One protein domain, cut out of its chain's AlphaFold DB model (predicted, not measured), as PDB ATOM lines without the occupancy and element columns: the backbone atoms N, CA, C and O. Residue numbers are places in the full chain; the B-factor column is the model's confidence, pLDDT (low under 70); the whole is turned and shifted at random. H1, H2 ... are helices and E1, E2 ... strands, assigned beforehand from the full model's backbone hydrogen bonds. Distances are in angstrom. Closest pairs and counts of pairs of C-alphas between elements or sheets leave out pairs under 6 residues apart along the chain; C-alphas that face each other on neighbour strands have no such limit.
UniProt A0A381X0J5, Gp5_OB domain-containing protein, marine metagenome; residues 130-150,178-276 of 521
ATOM      1  N   GLU A 130      72.089  12.202  35.859       68.44
ATOM      2  CA  GLU A 130      71.734  10.926  35.218       68.44
ATOM      3  C   GLU A 130      70.653  10.116  35.954       68.44
ATOM      4  O   GLU A 130      69.908   9.379  35.308       68.44
ATOM      5  N   LYS A 131      70.553  10.259  37.283       70.06
ATOM      6  CA  LYS A 131      69.579   9.546  38.123       70.06
ATOM      7  C   LYS A 131      68.211  10.249  38.208       70.06
ATOM      8  O   LYS A 131      67.357   9.816  38.968       70.06
ATOM      9  N   HIS A 132      67.985  11.355  37.491       75.25
ATOM     10  CA  HIS A 132      66.702  12.061  37.566       75.25
ATOM     11  C   HIS A 132      65.582  11.294  36.840       75.25
ATOM     12  O   HIS A 132      65.749  10.887  35.686       75.25
ATOM     13  N   ASP A 133      64.408  11.174  37.472       78.31
ATOM     14  CA  ASP A 133      63.264  10.385  36.982       78.31
ATOM     15  C   ASP A 133      62.867  10.701  35.535       78.31
ATOM     16  O   ASP A 133      62.578   9.797  34.747       78.31
ATOM     17  N   SER A 134      62.885  11.982  35.149       79.25
ATOM     18  CA  SER A 134      62.545  12.388  33.778       79.25
ATOM     19  C   SER A 134      63.516  11.819  32.734       79.25
ATOM     20  O   SER A 134      63.081  11.423  31.653       79.25
ATOM     21  N   LEU A 135      64.814  11.717  33.042       75.94
ATOM     22  CA  LEU A 135      65.814  11.165  32.122       75.94
ATOM     23  C   LEU A 135      65.710   9.641  32.035       75.94
ATOM     24  O   LEU A 135      65.755   9.090  30.934       75.94
ATOM     25  N   ILE A 136      65.495   8.969  33.169       76.19
ATOM     26  CA  ILE A 136      65.258   7.519  33.220       76.19
ATOM     27  C   ILE A 136      64.025   7.162  32.379       76.19
ATOM     28  O   ILE A 136      64.073   6.256  31.541       76.19
ATOM     29  N   PHE A 137      62.934   7.913  32.545       78.12
ATOM     30  CA  PHE A 137      61.698   7.690  31.804       78.12
ATOM     31  C   PHE A 137      61.872   7.922  30.298       78.12
ATOM     32  O   PHE A 137      61.499   7.060  29.498       78.12
ATOM     33  N   LYS A 138      62.491   9.043  29.895       77.12
ATOM     34  CA  LYS A 138      62.739   9.357  28.476       77.12
ATOM     35  C   LYS A 138      63.584   8.281  27.791       77.12
ATOM     36  O   LYS A 138      63.280   7.916  26.660       77.12
ATOM     37  N   ARG A 139      64.591   7.723  28.474       77.94
ATOM     38  CA  ARG A 139      65.418   6.621  27.943       77.94
ATOM     39  C   ARG A 139      64.633   5.334  27.766       77.94
ATOM     40  O   ARG A 139      64.730   4.708  26.718       77.94
ATOM     41  N   LYS A 140      63.824   4.959  28.761       79.19
ATOM     42  CA  LYS A 140      62.997   3.748  28.695       79.19
ATOM     43  C   LYS A 140      61.961   3.806  27.566       79.19
ATOM     44  O   LYS A 140      61.626   2.774  27.001       79.19
ATOM     45  N   GLN A 141      61.452   4.998  27.259       77.88
ATOM     46  CA  GLN A 141      60.434   5.228  26.229       77.88
ATOM     47  C   GLN A 141      61.020   5.653  24.876       77.88
ATOM     48  O   GLN A 141      60.279   6.113  24.007       77.88
ATOM     49  N   ARG A 142      62.341   5.590  24.700       76.00
ATOM     50  CA  ARG A 142      63.007   6.069  23.488       76.00
ATOM     51  C   ARG A 142      62.682   5.172  22.298       76.00
ATOM     52  O   ARG A 142      62.839   3.956  22.381       76.00
ATOM     53  N   GLN A 143      62.292   5.777  21.177       70.75
ATOM     54  CA  GLN A 143      62.035   5.026  19.952       70.75
ATOM     55  C   GLN A 143      63.343   4.769  19.195       70.75
ATOM     56  O   GLN A 143      64.060   5.695  18.814       70.75
ATOM     57  N   THR A 144      63.655   3.497  18.964       69.81
ATOM     58  CA  THR A 144      64.876   3.056  18.271       69.81
ATOM     59  C   THR A 144      64.539   2.102  17.135       69.81
ATOM     60  O   THR A 144      63.515   1.427  17.193       69.81
ATOM     61  N   ASN A 145      65.428   1.985  16.146       66.19
ATOM     62  CA  ASN A 145      65.300   1.037  15.035       66.19
ATOM     63  C   ASN A 145      64.055   1.252  14.153       66.19
ATOM     64  O   ASN A 145      63.526   0.292  13.599       66.19
ATOM     65  N   VAL A 146      63.592   2.498  13.995       58.09
ATOM     66  CA  VAL A 146      62.440   2.804  13.133       58.09
ATOM     67  C   VAL A 146      62.840   2.630  11.658       58.09
ATOM     68  O   VAL A 146      63.764   3.323  11.213       58.09
ATOM     69  N   PRO A 147      62.184   1.736  10.890       52.28
ATOM     70  CA  PRO A 147      62.488   1.531   9.474       52.28
ATOM     71  C   PRO A 147      62.184   2.777   8.630       52.28
ATOM     72  O   PRO A 147      61.241   3.513   8.919       52.28
ATOM     73  N   LYS A 148      62.954   3.000   7.560       53.78
ATOM     74  CA  LYS A 148      62.694   4.047   6.556       53.78
ATOM     75  C   LYS A 148      62.075   3.412   5.304       53.78
ATOM     76  O   LYS A 148      62.497   2.327   4.917       53.78
ATOM     77  N   ALA A 149      61.080   4.063   4.696       44.28
ATOM     78  CA  ALA A 149      60.416   3.564   3.486       44.28
ATOM     79  C   ALA A 149      61.367   3.580   2.268       44.28
ATOM     80  O   ALA A 149      62.145   4.521   2.109       44.28
ATOM     81  N   LEU A 150      61.288   2.547   1.423       47.56
ATOM     82  CA  LEU A 150      62.076   2.345   0.198       47.56
ATOM     83  C   LEU A 150      61.113   2.038  -0.958       47.56
ATOM     84  O   LEU A 150      60.162   1.293  -0.756       47.56
ATOM     85  N   GLY A 178      70.087   3.825   7.085       53.62
ATOM     86  CA  GLY A 178      69.983   3.241   8.429       53.62
ATOM     87  C   GLY A 178      68.632   3.528   9.093       53.62
ATOM     88  O   GLY A 178      67.993   4.538   8.774       53.62
ATOM     89  N   SER A 179      68.217   2.686  10.043       56.12
ATOM     90  CA  SER A 179      67.051   2.940  10.896       56.12
ATOM     91  C   SER A 179      67.174   4.279  11.629       56.12
ATOM     92  O   SER A 179      68.271   4.727  11.963       56.12
ATOM     93  N   TRP A 180      66.051   4.953  11.856       62.44
ATOM     94  CA  TRP A 180      66.032   6.181  12.648       62.44
ATOM     95  C   TRP A 180      65.943   5.865  14.149       62.44
ATOM     96  O   TRP A 180      65.245   4.932  14.561       62.44
ATOM     97  N   HIS A 181      66.643   6.664  14.960       64.62
ATOM     98  CA  HIS A 181      66.588   6.642  16.420       64.62
ATOM     99  C   HIS A 181      66.243   8.044  16.934       64.62
ATOM    100  O   HIS A 181      66.819   9.032  16.473       64.62
ATOM    101  N   GLU A 182      65.335   8.128  17.906       64.69
ATOM    102  CA  GLU A 182      65.041   9.365  18.639       64.69
ATOM    103  C   GLU A 182      66.331   9.914  19.282       64.69
ATOM    104  O   GLU A 182      67.144   9.105  19.736       64.69
ATOM    105  N   PRO A 183      66.578  11.239  19.326       70.88
ATOM    106  CA  PRO A 183      67.790  11.783  19.938       70.88
ATOM    107  C   PRO A 183      67.965  11.420  21.420       70.88
ATOM    108  O   PRO A 183      66.983  11.269  22.147       70.88
ATOM    109  N   ASN A 184      69.214  11.295  21.890       69.81
ATOM    110  CA  ASN A 184      69.474  11.056  23.313       69.81
ATOM    111  C   ASN A 184      68.955  12.242  24.167       69.81
ATOM    112  O   ASN A 184      69.330  13.378  23.875       69.81
ATOM    113  N   PRO A 185      68.185  11.996  25.250       67.94
ATOM    114  CA  PRO A 185      67.603  13.032  26.114       67.94
ATOM    115  C   PRO A 185      68.562  14.022  26.784       67.94
ATOM    116  O   PRO A 185      68.082  14.958  27.417       67.94
ATOM    117  N   ARG A 186      69.877  13.770  26.758       66.75
ATOM    118  CA  ARG A 186      70.883  14.631  27.396       66.75
ATOM    119  C   ARG A 186      71.985  15.092  26.448       66.75
ATOM    120  O   ARG A 186      72.468  16.209  26.584       66.75
ATOM    121  N   TYR A 187      72.393  14.230  25.521       60.59
ATOM    122  CA  TYR A 187      73.571  14.455  24.676       60.59
ATOM    123  C   TYR A 187      73.224  14.695  23.198       60.59
ATOM    124  O   TYR A 187      74.103  15.023  22.401       60.59
ATOM    125  N   GLY A 188      71.952  14.532  22.815       58.66
ATOM    126  CA  GLY A 188      71.523  14.573  21.419       58.66
ATOM    127  C   GLY A 188      72.095  13.423  20.576       58.66
ATOM    128  O   GLY A 188      72.679  12.470  21.085       58.66
ATOM    129  N   GLY A 189      71.900  13.496  19.257       59.28
ATOM    130  CA  GLY A 189      72.408  12.503  18.300       59.28
ATOM    131  C   GLY A 189      71.460  11.326  18.028       59.28
ATOM    132  O   GLY A 189      70.759  10.851  18.914       59.28
ATOM    133  N   ILE A 190      71.436  10.871  16.768       54.78
ATOM    134  CA  ILE A 190      70.498   9.861  16.225       54.78
ATOM    135  C   ILE A 190      71.164   8.510  15.898       54.78
ATOM    136  O   ILE A 190      70.554   7.653  15.264       54.78
ATOM    137  N   THR A 191      72.436   8.335  16.258       52.88
ATOM    138  CA  THR A 191      73.212   7.108  16.011       52.88
ATOM    139  C   THR A 191      73.127   6.162  17.207       52.88
ATOM    140  O   THR A 191      72.984   6.623  18.339       52.88
ATOM    141  N   SER A 192      73.287   4.854  16.983       50.97
ATOM    142  CA  SER A 192      73.354   3.829  18.044       50.97
ATOM    143  C   SER A 192      74.380   4.147  19.137       50.97
ATOM    144  O   SER A 192      74.180   3.817  20.298       50.97
ATOM    145  N   ASP A 193      75.454   4.844  18.766       46.00
ATOM    146  CA  ASP A 193      76.585   5.148  19.644       46.00
ATOM    147  C   ASP A 193      76.348   6.394  20.524       46.00
ATOM    148  O   ASP A 193      77.223   6.781  21.291       46.00
ATOM    149  N   SER A 194      75.174   7.035  20.422       49.50
ATOM    150  CA  SER A 194      74.793   8.219  21.222       49.50
ATOM    151  C   SER A 194      74.369   7.889  22.663       49.50
ATOM    152  O   SER A 194      73.918   8.771  23.397       49.50
ATOM    153  N   ASP A 195      74.496   6.626  23.079       43.59
ATOM    154  CA  ASP A 195      74.023   6.120  24.375       43.59
ATOM    155  C   ASP A 195      75.085   6.160  25.474       43.59
ATOM    156  O   ASP A 195      74.746   6.086  26.654       43.59
ATOM    157  N   THR A 196      76.359   6.305  25.109       43.12
ATOM    158  CA  THR A 196      77.474   6.319  26.056       43.12
ATOM    159  C   THR A 196      78.193   7.661  26.015       43.12
ATOM    160  O   THR A 196      78.668   8.116  24.974       43.12
ATOM    161  N   PHE A 197      78.264   8.317  27.174       42.44
ATOM    162  CA  PHE A 197      79.152   9.456  27.365       42.44
ATOM    163  C   PHE A 197      80.588   8.953  27.182       42.44
ATOM    164  O   PHE A 197      81.043   8.089  27.931       42.44
ATOM    165  N   ARG A 198      81.289   9.438  26.152       43.56
ATOM    166  CA  ARG A 198      82.732   9.218  26.036       43.56
ATOM    167  C   ARG A 198      83.415  10.236  26.934       43.56
ATOM    168  O   ARG A 198      83.465  11.417  26.592       43.56
ATOM    169  N   GLU A 199      83.890   9.768  28.084       39.12
ATOM    170  CA  GLU A 199      84.849  10.515  28.889       39.12
ATOM    171  C   GLU A 199      86.047  10.867  28.000       39.12
ATOM    172  O   GLU A 199      86.579  10.013  27.288       39.12
ATOM    173  N   ASN A 200      86.449  12.134  28.008       38.62
ATOM    174  CA  ASN A 200      87.825  12.447  27.670       38.62
ATOM    175  C   ASN A 200      88.679  12.064  28.884       38.62
ATOM    176  O   ASN A 200      88.298  12.335  30.024       38.62
ATOM    177  N   ASP A 201      89.858  11.495  28.633       42.41
ATOM    178  CA  ASP A 201      90.865  11.141  29.646       42.41
ATOM    179  C   ASP A 201      91.407  12.357  30.446       42.41
ATOM    180  O   ASP A 201      92.337  12.220  31.240       42.41
ATOM    181  N   ASP A 202      90.885  13.571  30.230       43.28
ATOM    182  CA  ASP A 202      91.394  14.816  30.814       43.28
ATOM    183  C   ASP A 202      90.720  15.217  32.136       43.28
ATOM    184  O   ASP A 202      91.145  16.195  32.759       43.28
ATOM    185  N   GLY A 203      89.720  14.457  32.600       44.66
ATOM    186  CA  GLY A 203      89.085  14.649  33.908       44.66
ATOM    187  C   GLY A 203      88.442  16.026  34.087       44.66
ATOM    188  O   GLY A 203      88.159  16.417  35.221       44.66
ATOM    189  N   ARG A 204      88.237  16.761  32.981       43.91
ATOM    190  CA  ARG A 204      87.589  18.066  32.970       43.91
ATOM    191  C   ARG A 204      86.257  17.986  32.225       43.91
ATOM    192  O   ARG A 204      86.192  18.114  31.003       43.91
ATOM    193  N   GLY A 205      85.190  17.699  32.964       47.44
ATOM    194  CA  GLY A 205      83.830  17.666  32.447       47.44
ATOM    195  C   GLY A 205      83.404  19.028  31.896       47.44
ATOM    196  O   GLY A 205      83.429  20.034  32.593       47.44
ATOM    197  N   GLY A 206      82.960  19.068  30.641       53.38
ATOM    198  CA  GLY A 206      82.198  20.223  30.165       53.38
ATOM    199  C   GLY A 206      82.081  20.363  28.657       53.38
ATOM    200  O   GLY A 206      81.040  20.813  28.193       53.38
ATOM    201  N   VAL A 207      83.098  19.979  27.877       53.81
ATOM    202  CA  VAL A 207      83.058  20.067  26.405       53.81
ATOM    203  C   VAL A 207      83.973  19.016  25.773       53.81
ATOM    204  O   VAL A 207      85.192  19.104  25.894       53.81
ATOM    205  N   THR A 208      83.402  18.080  25.021       55.78
ATOM    206  CA  THR A 208      84.136  17.083  24.231       55.78
ATOM    207  C   THR A 208      84.082  17.442  22.751       55.78
ATOM    208  O   THR A 208      83.033  17.810  22.222       55.78
ATOM    209  N   GLU A 209      85.209  17.339  22.049       58.62
ATOM    210  CA  GLU A 209      85.253  17.537  20.602       58.62
ATOM    211  C   GLU A 209      85.053  16.195  19.885       58.62
ATOM    212  O   GLU A 209      85.901  15.306  19.931       58.62
ATOM    213  N   ILE A 210      83.903  16.029  19.228       57.25
ATOM    214  CA  ILE A 210      83.539  14.799  18.521       57.25
ATOM    215  C   ILE A 210      83.816  14.974  17.028       57.25
ATOM    216  O   ILE A 210      83.351  15.928  16.399       57.25
ATOM    217  N   SER A 211      84.560  14.030  16.451       57.91
ATOM    218  CA  SER A 211      84.810  13.955  15.008       57.91
ATOM    219  C   SER A 211      83.718  13.140  14.307       57.91
ATOM    220  O   SER A 211      83.439  12.015  14.712       57.91
ATOM    221  N   TYR A 212      83.138  13.667  13.227       57.84
ATOM    222  CA  TYR A 212      82.152  12.974  12.392       57.84
ATOM    223  C   TYR A 212      82.493  13.083  10.899       57.84
ATOM    224  O   TYR A 212      83.122  14.042  10.452       57.84
ATOM    225  N   LYS A 213      82.075  12.085  10.112       53.50
ATOM    226  CA  LYS A 213      82.198  12.074   8.645       53.50
ATOM    227  C   LYS A 213      81.013  12.825   8.031       53.50
ATOM    228  O   LYS A 213      79.866  12.432   8.229       53.50
ATOM    229  N   ALA A 214      81.271  13.906   7.303       55.44
ATOM    230  CA  ALA A 214      80.257  14.620   6.534       55.44
ATOM    231  C   ALA A 214      79.872  13.840   5.258       55.44
ATOM    232  O   ALA A 214      80.577  12.922   4.841       55.44
ATOM    233  N   LYS A 215      78.749  14.214   4.623       48.28
ATOM    234  CA  LYS A 215      78.239  13.567   3.392       48.28
ATOM    235  C   LYS A 215      79.235  13.581   2.220       48.28
ATOM    236  O   LYS A 215      79.132  12.749   1.332       48.28
ATOM    237  N   ASP A 216      80.187  14.509   2.230       62.97
ATOM    238  CA  ASP A 216      81.273  14.630   1.248       62.97
ATOM    239  C   ASP A 216      82.509  13.763   1.588       62.97
ATOM    240  O   ASP A 216      83.528  13.834   0.906       62.97
ATOM    241  N   GLY A 217      82.446  12.957   2.655       61.34
ATOM    242  CA  GLY A 217      83.538  12.104   3.130       61.34
ATOM    243  C   GLY A 217      84.584  12.812   4.002       61.34
ATOM    244  O   GLY A 217      85.475  12.139   4.544       61.34
ATOM    245  N   THR A 218      84.478  14.134   4.189       60.88
ATOM    246  CA  THR A 218      85.397  14.921   5.026       60.88
ATOM    247  C   THR A 218      85.135  14.696   6.513       60.88
ATOM    248  O   THR A 218      83.999  14.491   6.941       60.88
ATOM    249  N   THR A 219      86.191  14.708   7.327       65.00
ATOM    250  CA  THR A 219      86.059  14.652   8.789       65.00
ATOM    251  C   THR A 219      85.863  16.070   9.318       65.00
ATOM    252  O   THR A 219      86.711  16.931   9.092       65.00
ATOM    253  N   LYS A 220      84.758  16.312  10.023       62.84
ATOM    254  CA  LYS A 220      84.453  17.573  10.710       62.84
ATOM    255  C   LYS A 220      84.436  17.352  12.217       62.84
ATOM    256  O   LYS A 220      84.075  16.268  12.667       62.84
ATOM    257  N   THR A 221      84.796  18.372  12.991       59.62
ATOM    258  CA  THR A 221      84.673  18.349  14.451       59.62
ATOM    259  C   THR A 221      83.481  19.187  14.908       59.62
ATOM    260  O   THR A 221      83.149  20.211  14.308       59.62
ATOM    261  N   ARG A 222      82.791  18.731  15.954       59.19
ATOM    262  CA  ARG A 222      81.769  19.496  16.678       59.19
ATOM    263  C   ARG A 222      82.054  19.378  18.170       59.19
ATOM    264  O   ARG A 222      82.265  18.280  18.674       59.19
ATOM    265  N   LYS A 223      82.028  20.511  18.866       61.56
ATOM    266  CA  LYS A 223      82.047  20.555  20.330       61.56
ATOM    267  C   LYS A 223      80.673  20.156  20.862       61.56
ATOM    268  O   LYS A 223      79.660  20.644  20.361       61.56
ATOM    269  N   VAL A 224      80.651  19.260  21.838       57.72
ATOM    270  CA  VAL A 224      79.449  18.757  22.505       57.72
ATOM    271  C   VAL A 224      79.671  18.889  24.004       57.72
ATOM    272  O   VAL A 224      80.669  18.386  24.514       57.72
ATOM    273  N   GLY A 225      78.785  19.603  24.693       63.25
ATOM    274  CA  GLY A 225      78.839  19.755  26.146       63.25
ATOM    275  C   GLY A 225      77.836  18.862  26.875       63.25
ATOM    276  O   GLY A 225      76.967  18.242  26.260       63.25
ATOM    277  N   SER A 226      77.927  18.838  28.202       67.00
ATOM    278  CA  SER A 226      76.882  18.329  29.098       67.00
ATOM    279  C   SER A 226      76.441  19.438  30.051       67.00
ATOM    280  O   SER A 226      77.205  20.358  30.316       67.00
ATOM    281  N   SER A 227      75.216  19.359  30.572       74.44
ATOM    282  CA  SER A 227      74.669  20.315  31.547       74.44
ATOM    283  C   SER A 227      75.601  20.508  32.743       74.44
ATOM    284  O   SER A 227      76.018  19.512  33.348       74.44
ATOM    285  N   MET A 228      75.847  21.761  33.142       74.12
ATOM    286  CA  MET A 228      76.692  22.100  34.290       74.12
ATOM    287  C   MET A 228      76.069  23.163  35.200       74.12
ATOM    288  O   MET A 228      75.479  24.148  34.750       74.12
ATOM    289  N   TYR A 229      76.285  23.011  36.505       74.00
ATOM    290  CA  TYR A 229      76.033  24.071  37.477       74.00
ATOM    291  C   TYR A 229      77.030  25.235  37.286       74.00
ATOM    292  O   TYR A 229      78.199  24.980  36.991       74.00
ATOM    293  N   PRO A 230      76.644  26.514  37.472       85.81
ATOM    294  CA  PRO A 230      75.311  27.043  37.791       85.81
ATOM    295  C   PRO A 230      74.485  27.436  36.550       85.81
ATOM    296  O   PRO A 230      73.567  28.244  36.660       85.81
ATOM    297  N   LYS A 231      74.845  26.939  35.362       85.56
ATOM    298  CA  LYS A 231      74.298  27.409  34.078       85.56
ATOM    299  C   LYS A 231      72.981  26.744  33.694       85.56
ATOM    300  O   LYS A 231      72.254  27.271  32.862       85.56
ATOM    301  N   ASN A 232      72.675  25.594  34.289       87.50
ATOM    302  CA  ASN A 232      71.409  24.925  34.055       87.50
ATOM    303  C   ASN A 232      70.321  25.436  35.012       87.50
ATOM    304  O   ASN A 232      70.366  25.187  36.220       87.50
ATOM    305  N   HIS A 233      69.325  26.128  34.468       91.56
ATOM    306  CA  HIS A 233      68.207  26.689  35.214       91.56
ATOM    307  C   HIS A 233      66.996  25.762  35.120       91.56
ATOM    308  O   HIS A 233      66.301  25.715  34.106       91.56
ATOM    309  N   VAL A 234      66.730  25.028  36.201       91.56
ATOM    310  CA  VAL A 234      65.679  24.005  36.238       91.56
ATOM    311  C   VAL A 234      64.602  24.370  37.245       91.56
ATOM    312  O   VAL A 234      64.883  24.691  38.399       91.56
ATOM    313  N   ARG A 235      63.347  24.249  36.818       92.25
ATOM    314  CA  ARG A 235      62.156  24.347  37.652       92.25
ATOM    315  C   ARG A 235      61.445  23.000  37.669       92.25
ATOM    316  O   ARG A 235      61.064  22.492  36.620       92.25
ATOM    317  N   VAL A 236      61.236  22.445  38.862       90.50
ATOM    318  CA  VAL A 236      60.513  21.179  39.061       90.50
ATOM    319  C   VAL A 236      59.289  21.427  39.940       90.50
ATOM    320  O   VAL A 236      59.406  22.042  40.997       90.50
ATOM    321  N   SER A 237      58.108  20.986  39.505       92.00
ATOM    322  CA  SER A 237      56.900  21.015  40.339       92.00
ATOM    323  C   SER A 237      56.842  19.808  41.276       92.00
ATOM    324  O   SER A 237      57.382  18.749  40.964       92.00
ATOM    325  N   GLU A 238      56.075  19.916  42.365       89.56
ATOM    326  CA  GLU A 238      55.836  18.818  43.319       89.56
ATOM    327  C   GLU A 238      55.385  17.503  42.645       89.56
ATOM    328  O   GLU A 238      55.706  16.400  43.077       89.56
ATOM    329  N   SER A 239      54.617  17.619  41.559       88.06
ATOM    330  CA  SER A 239      54.057  16.492  40.812       88.06
ATOM    331  C   SER A 239      55.026  15.845  39.813       88.06
ATOM    332  O   SER A 239      54.686  14.772  39.296       88.06
ATOM    333  N   GLY A 240      56.170  16.480  39.525       87.38
ATOM    334  CA  GLY A 240      57.174  16.027  38.557       87.38
ATOM    335  C   GLY A 240      57.107  16.684  37.168       87.38
ATOM    336  O   GLY A 240      57.594  16.092  36.205       87.38
ATOM    337  N   HIS A 241      56.488  17.862  37.016       92.50
ATOM    338  CA  HIS A 241      56.655  18.672  35.798       92.50
ATOM    339  C   HIS A 241      58.023  19.345  35.828       92.50
ATOM    340  O   HIS A 241      58.449  19.803  36.886       92.50
ATOM    341  N   VAL A 242      58.690  19.416  34.680       92.94
ATOM    342  CA  VAL A 242      60.024  20.010  34.571       92.94
ATOM    343  C   VAL A 242      60.021  21.063  33.477       92.94
ATOM    344  O   VAL A 242      59.536  20.822  32.375       92.94
ATOM    345  N   GLU A 243      60.589  22.219  33.785       94.50
ATOM    346  CA  GLU A 243      61.001  23.220  32.812       94.50
ATOM    347  C   GLU A 243      62.481  23.505  33.009       94.50
ATOM    348  O   GLU A 243      62.956  23.620  34.138       94.50
ATOM    349  N   GLU A 244      63.213  23.591  31.914       92.44
ATOM    350  CA  GLU A 244      64.661  23.671  31.929       92.44
ATOM    351  C   GLU A 244      65.148  24.617  30.832       92.44
ATOM    352  O   GLU A 244      64.764  24.491  29.665       92.44
ATOM    353  N   TRP A 245      65.997  25.556  31.246       94.19
ATOM    354  CA  TRP A 245      66.755  26.480  30.413       94.19
ATOM    355  C   TRP A 245      68.234  26.263  30.725       94.19
ATOM    356  O   TRP A 245      68.710  26.677  31.781       94.19
ATOM    357  N   ASP A 246      68.945  25.569  29.844       89.12
ATOM    358  CA  ASP A 246      70.367  25.294  30.037       89.12
ATOM    359  C   ASP A 246      71.210  26.295  29.246       89.12
ATOM    360  O   ASP A 246      71.170  26.283  28.017       89.12
ATOM    361  N   ASP A 247      71.982  27.132  29.940       88.56
ATOM    362  CA  ASP A 247      72.939  28.076  29.344       88.56
ATOM    363  C   ASP A 247      74.367  27.490  29.287       88.56
ATOM    364  O   ASP A 247      75.363  28.210  29.128       88.56
ATOM    365  N   THR A 248      74.521  26.173  29.478       81.75
ATOM    366  CA  THR A 248      75.829  25.515  29.393       81.75
ATOM    367  C   THR A 248      76.354  25.548  27.951       81.75
ATOM    368  O   THR A 248      75.686  25.031  27.058       81.75
ATOM    369  N   PRO A 249      77.560  26.106  27.697       79.25
ATOM    370  CA  PRO A 249      78.103  26.210  26.348       79.25
ATOM    371  C   PRO A 249      78.142  24.865  25.624       79.25
ATOM    372  O   PRO A 249      78.666  23.893  26.169       79.25
ATOM    373  N   TYR A 250      77.658  24.836  24.382       72.88
ATOM    374  CA  TYR A 250      77.575  23.641  23.527       72.88
ATOM    375  C   TYR A 250      76.607  22.548  24.021       72.88
ATOM    376  O   TYR A 250      76.608  21.439  23.471       72.88
ATOM    377  N   ALA A 251      75.805  22.842  25.046       75.44
ATOM    378  CA  ALA A 251      74.749  21.996  25.599       75.44
ATOM    379  C   ALA A 251      73.465  22.802  25.857       75.44
ATOM    380  O   ALA A 251      72.633  22.400  26.676       75.44
ATOM    381  N   GLU A 252      73.318  23.938  25.167       86.19
ATOM    382  CA  GLU A 252      72.191  24.838  25.332       86.19
ATOM    383  C   GLU A 252      70.891  24.101  25.013       86.19
ATOM    384  O   GLU A 252      70.772  23.463  23.964       86.19
ATOM    385  N   ARG A 253      69.901  24.162  25.907       87.31
ATOM    386  CA  ARG A 253      68.612  23.507  25.655       87.31
ATOM    387  C   ARG A 253      67.441  24.215  26.304       87.31
ATOM    388  O   ARG A 253      67.551  24.789  27.384       87.31
ATOM    389  N   LEU A 254      66.297  24.096  25.639       91.12
ATOM    390  CA  LEU A 254      64.989  24.401  26.205       91.12
ATOM    391  C   LEU A 254      64.221  23.100  26.332       91.12
ATOM    392  O   LEU A 254      64.071  22.384  25.344       91.12
ATOM    393  N   HIS A 255      63.712  22.798  27.518       92.06
ATOM    394  CA  HIS A 255      62.990  21.556  27.748       92.06
ATOM    395  C   HIS A 255      61.782  21.788  28.652       92.06
ATOM    396  O   HIS A 255      61.879  22.396  29.716       92.06
ATOM    397  N   ARG A 256      60.618  21.305  28.210       93.88
ATOM    398  CA  ARG A 256      59.357  21.345  28.952       93.88
ATOM    399  C   ARG A 256      58.757  19.950  28.973       93.88
ATOM    400  O   ARG A 256      58.385  19.423  27.930       93.88
ATOM    401  N   TYR A 257      58.648  19.368  30.157       93.38
ATOM    402  CA  TYR A 257      58.292  17.971  30.373       93.38
ATOM    403  C   TYR A 257      57.101  17.833  31.319       93.38
ATOM    404  O   TYR A 257      57.053  18.406  32.411       93.38
ATOM    405  N   HIS A 258      56.145  17.008  30.911       93.00
ATOM    406  CA  HIS A 258      55.036  16.562  31.733       93.00
ATOM    407  C   HIS A 258      55.365  15.204  32.362       93.00
ATOM    408  O   HIS A 258      55.829  14.302  31.670       93.00
ATOM    409  N   LYS A 259      55.037  15.016  33.650       89.31
ATOM    410  CA  LYS A 259      55.339  13.810  34.451       89.31
ATOM    411  C   LYS A 259      54.989  12.461  33.803       89.31
ATOM    412  O   LYS A 259      55.524  11.440  34.214       89.31
ATOM    413  N   THR A 260      54.057  12.447  32.849       87.06
ATOM    414  CA  THR A 260      53.582  11.242  32.151       87.06
ATOM    415  C   THR A 260      54.425  10.856  30.938       87.06
ATOM    416  O   THR A 260      54.198   9.779  30.398       87.06
ATOM    417  N   GLY A 261      55.350  11.711  30.489       83.81
ATOM    418  CA  GLY A 261      56.227  11.427  29.351       83.81
ATOM    419  C   GLY A 261      56.119  12.374  28.161       83.81
ATOM    420  O   GLY A 261      57.006  12.350  27.311       83.81
ATOM    421  N   THR A 262      55.078  13.208  28.086       87.44
ATOM    422  CA  THR A 262      54.951  14.221  27.027       87.44
ATOM    423  C   THR A 262      55.986  15.319  27.248       87.44
ATOM    424  O   THR A 262      56.063  15.865  28.350       87.44
ATOM    425  N   PHE A 263      56.752  15.681  26.220       90.56
ATOM    426  CA  PHE A 263      57.707  16.781  26.314       90.56
ATOM    427  C   PHE A 263      57.927  17.518  24.996       90.56
ATOM    428  O   PHE A 263      57.742  16.976  23.908       90.56
ATOM    429  N   GLU A 264      58.370  18.762  25.126       92.81
ATOM    430  CA  GLU A 264      58.985  19.535  24.055       92.81
ATOM    431  C   GLU A 264      60.431  19.836  24.430       92.81
ATOM    432  O   GLU A 264      60.713  20.254  25.554       92.81
ATOM    433  N   GLU A 265      61.347  19.622  23.495       89.31
ATOM    434  CA  GLU A 265      62.773  19.844  23.698       89.31
ATOM    435  C   GLU A 265      63.398  20.473  22.457       89.31
ATOM    436  O   GLU A 265      63.147  20.030  21.340       89.31
ATOM    437  N   ILE A 266      64.207  21.507  22.656       89.12
ATOM    438  CA  ILE A 266      65.024  22.131  21.618       89.12
ATOM    439  C   ILE A 266      66.479  21.936  22.028       89.12
ATOM    440  O   ILE A 266      66.893  22.431  23.075       89.12
ATOM    441  N   GLN A 267      67.218  21.188  21.211       83.81
ATOM    442  CA  GLN A 267      68.634  20.874  21.417       83.81
ATOM    443  C   GLN A 267      69.543  22.054  21.046       83.81
ATOM    444  O   GLN A 267      69.126  22.964  20.329       83.81
ATOM    445  N   ALA A 268      70.823  21.973  21.422       78.31
ATOM    446  CA  ALA A 268      71.836  22.994  21.121       78.31
ATOM    447  C   ALA A 268      72.027  23.264  19.615       78.31
ATOM    448  O   ALA A 268      72.450  24.345  19.217       78.31
ATOM    449  N   ASP A 269      71.700  22.294  18.753       74.56
ATOM    450  CA  ASP A 269      71.730  22.456  17.292       74.56
ATOM    451  C   ASP A 269      70.401  22.936  16.681       74.56
ATOM    452  O   ASP A 269      70.269  23.000  15.460       74.56
ATOM    453  N   GLY A 270      69.419  23.286  17.516       74.38
ATOM    454  CA  GLY A 270      68.096  23.744  17.100       74.38
ATOM    455  C   GLY A 270      67.117  22.619  16.761       74.38
ATOM    456  O   GLY A 270      65.975  22.906  16.400       74.38
ATOM    457  N   THR A 271      67.514  21.345  16.886       72.62
ATOM    458  CA  THR A 271      66.599  20.214  16.685       72.62
ATOM    459  C   THR A 271      65.453  20.288  17.690       72.62
ATOM    460  O   THR A 271      65.681  20.168  18.895       72.62
ATOM    461  N   LYS A 272      64.219  20.453  17.197       84.12
ATOM    462  CA  LYS A 272      63.002  20.384  18.013       84.12
ATOM    463  C   LYS A 272      62.473  18.953  18.059       84.12
ATOM    464  O   LYS A 272      62.280  18.320  17.024       84.12
ATOM    465  N   ILE A 273      62.181  18.482  19.262       80.31
ATOM    466  CA  ILE A 273      61.515  17.219  19.553       80.31
ATOM    467  C   ILE A 273      60.197  17.568  20.238       80.31
ATOM    468  O   ILE A 273      60.194  18.236  21.269       80.31
ATOM    469  N   THR A 274      59.082  17.115  19.674       88.12
ATOM    470  CA  THR A 274      57.779  17.119  20.346       88.12
ATOM    471  C   THR A 274      57.355  15.670  20.489       88.12
ATOM    472  O   THR A 274      57.129  14.987  19.492       88.12
ATOM    473  N   LYS A 275      57.287  15.188  21.729       81.25
ATOM    474  CA  LYS A 275      56.826  13.841  22.049       81.25
ATOM    475  C   LYS A 275      55.527  13.931  22.820       81.25
ATOM    476  O   LYS A 275      55.479  14.579  23.863       81.25
ATOM    477  N   VAL A 276      54.503  13.240  22.337       80.69
ATOM    478  CA  VAL A 276      53.187  13.191  22.974       80.69
ATOM    479  C   VAL A 276      52.895  11.750  23.377       80.69
ATOM    480  O   VAL A 276      52.950  10.847  22.552       80.69
TER     481      VAL A 276
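AT A GLANCE: This is residues 130 to 150 and 178 to 276 of the 521 residues of the protein "Gp5_OB domain-containing protein" of marine metagenome (UniProt A0A381X0J5). A five-stranded sheet, E3 to E7, and a separate two-stranded hairpin, E1 and E2, make the two parts of a flat model, with two short helices and long loops; the unnamed residues 178 to 191 reach the space between the two parts. The printed part has 120 residues, in the order H1 H2 E1 E2 E3 E4 E5 E6 E7, with under half in named elements. The class is mixed, helices and strands, and both sheets are antiparallel, the larger in the order E3 - E4 - E5 - E6 - E7. The whole is compact, with a radius of gyration of the C-alphas of 15.3 A and spans of 49 by 42 by 23 A.

HOW THE PARTS SIT: E3, residues 232 to 236, E4, 242 to 246, E5, 253 to 257, E6, 263 to 266, and E7, 272 to 275, form a meander, each strand the antiparallel neighbour of the one before. N 233 and O 245 are 2.8 A apart in the hairpin E3 and E4, N 244 and O 255 2.8 A in E4 and E5, N 256 and O 264 2.9 A in E5 and E6, and N 265 and O 273 2.9 A in E6 and E7. H1, residues 133 to 140, only grazes this sheet, with residues 134 to 138; the closest C-alphas of H1 and E5, those of Ser 134 and Tyr 257, are 7.8 A apart. Every O i to N i+4 pair of H1 is within hydrogen-bond range. E1, residues 207 to 213, and E2, 219 to 225, form an antiparallel hairpin, with N 210 and O 222 2.8 A apart; E2 and E3 are apart. H2, residues 192 to 195, is not on the larger sheet and is too short for an O i to N i+4 pair; its O i to N i+3 pair is not within range.

IN THESE COORDINATES: H1 begins at C-alpha 133, (63.264, 10.385, 36.982). E1 and E2 are each 19.5 A long, and E3 and E5 each 12.6 A. E7 ends at C-alpha 275, (56.826, 13.841, 22.049).

THE WHOLE: The C-alphas of Asp 216 and Glu 238, the two farthest apart, are 49.3 A apart. Residues 151 to 177 are not printed, and C-alphas 150 and 178 are 11.4 A apart across the cut. H2 to E1 is a long link. Mean pLDDT of the printed part is 70.6, with residues 144 to 150 and 184 to 226 among those under 70.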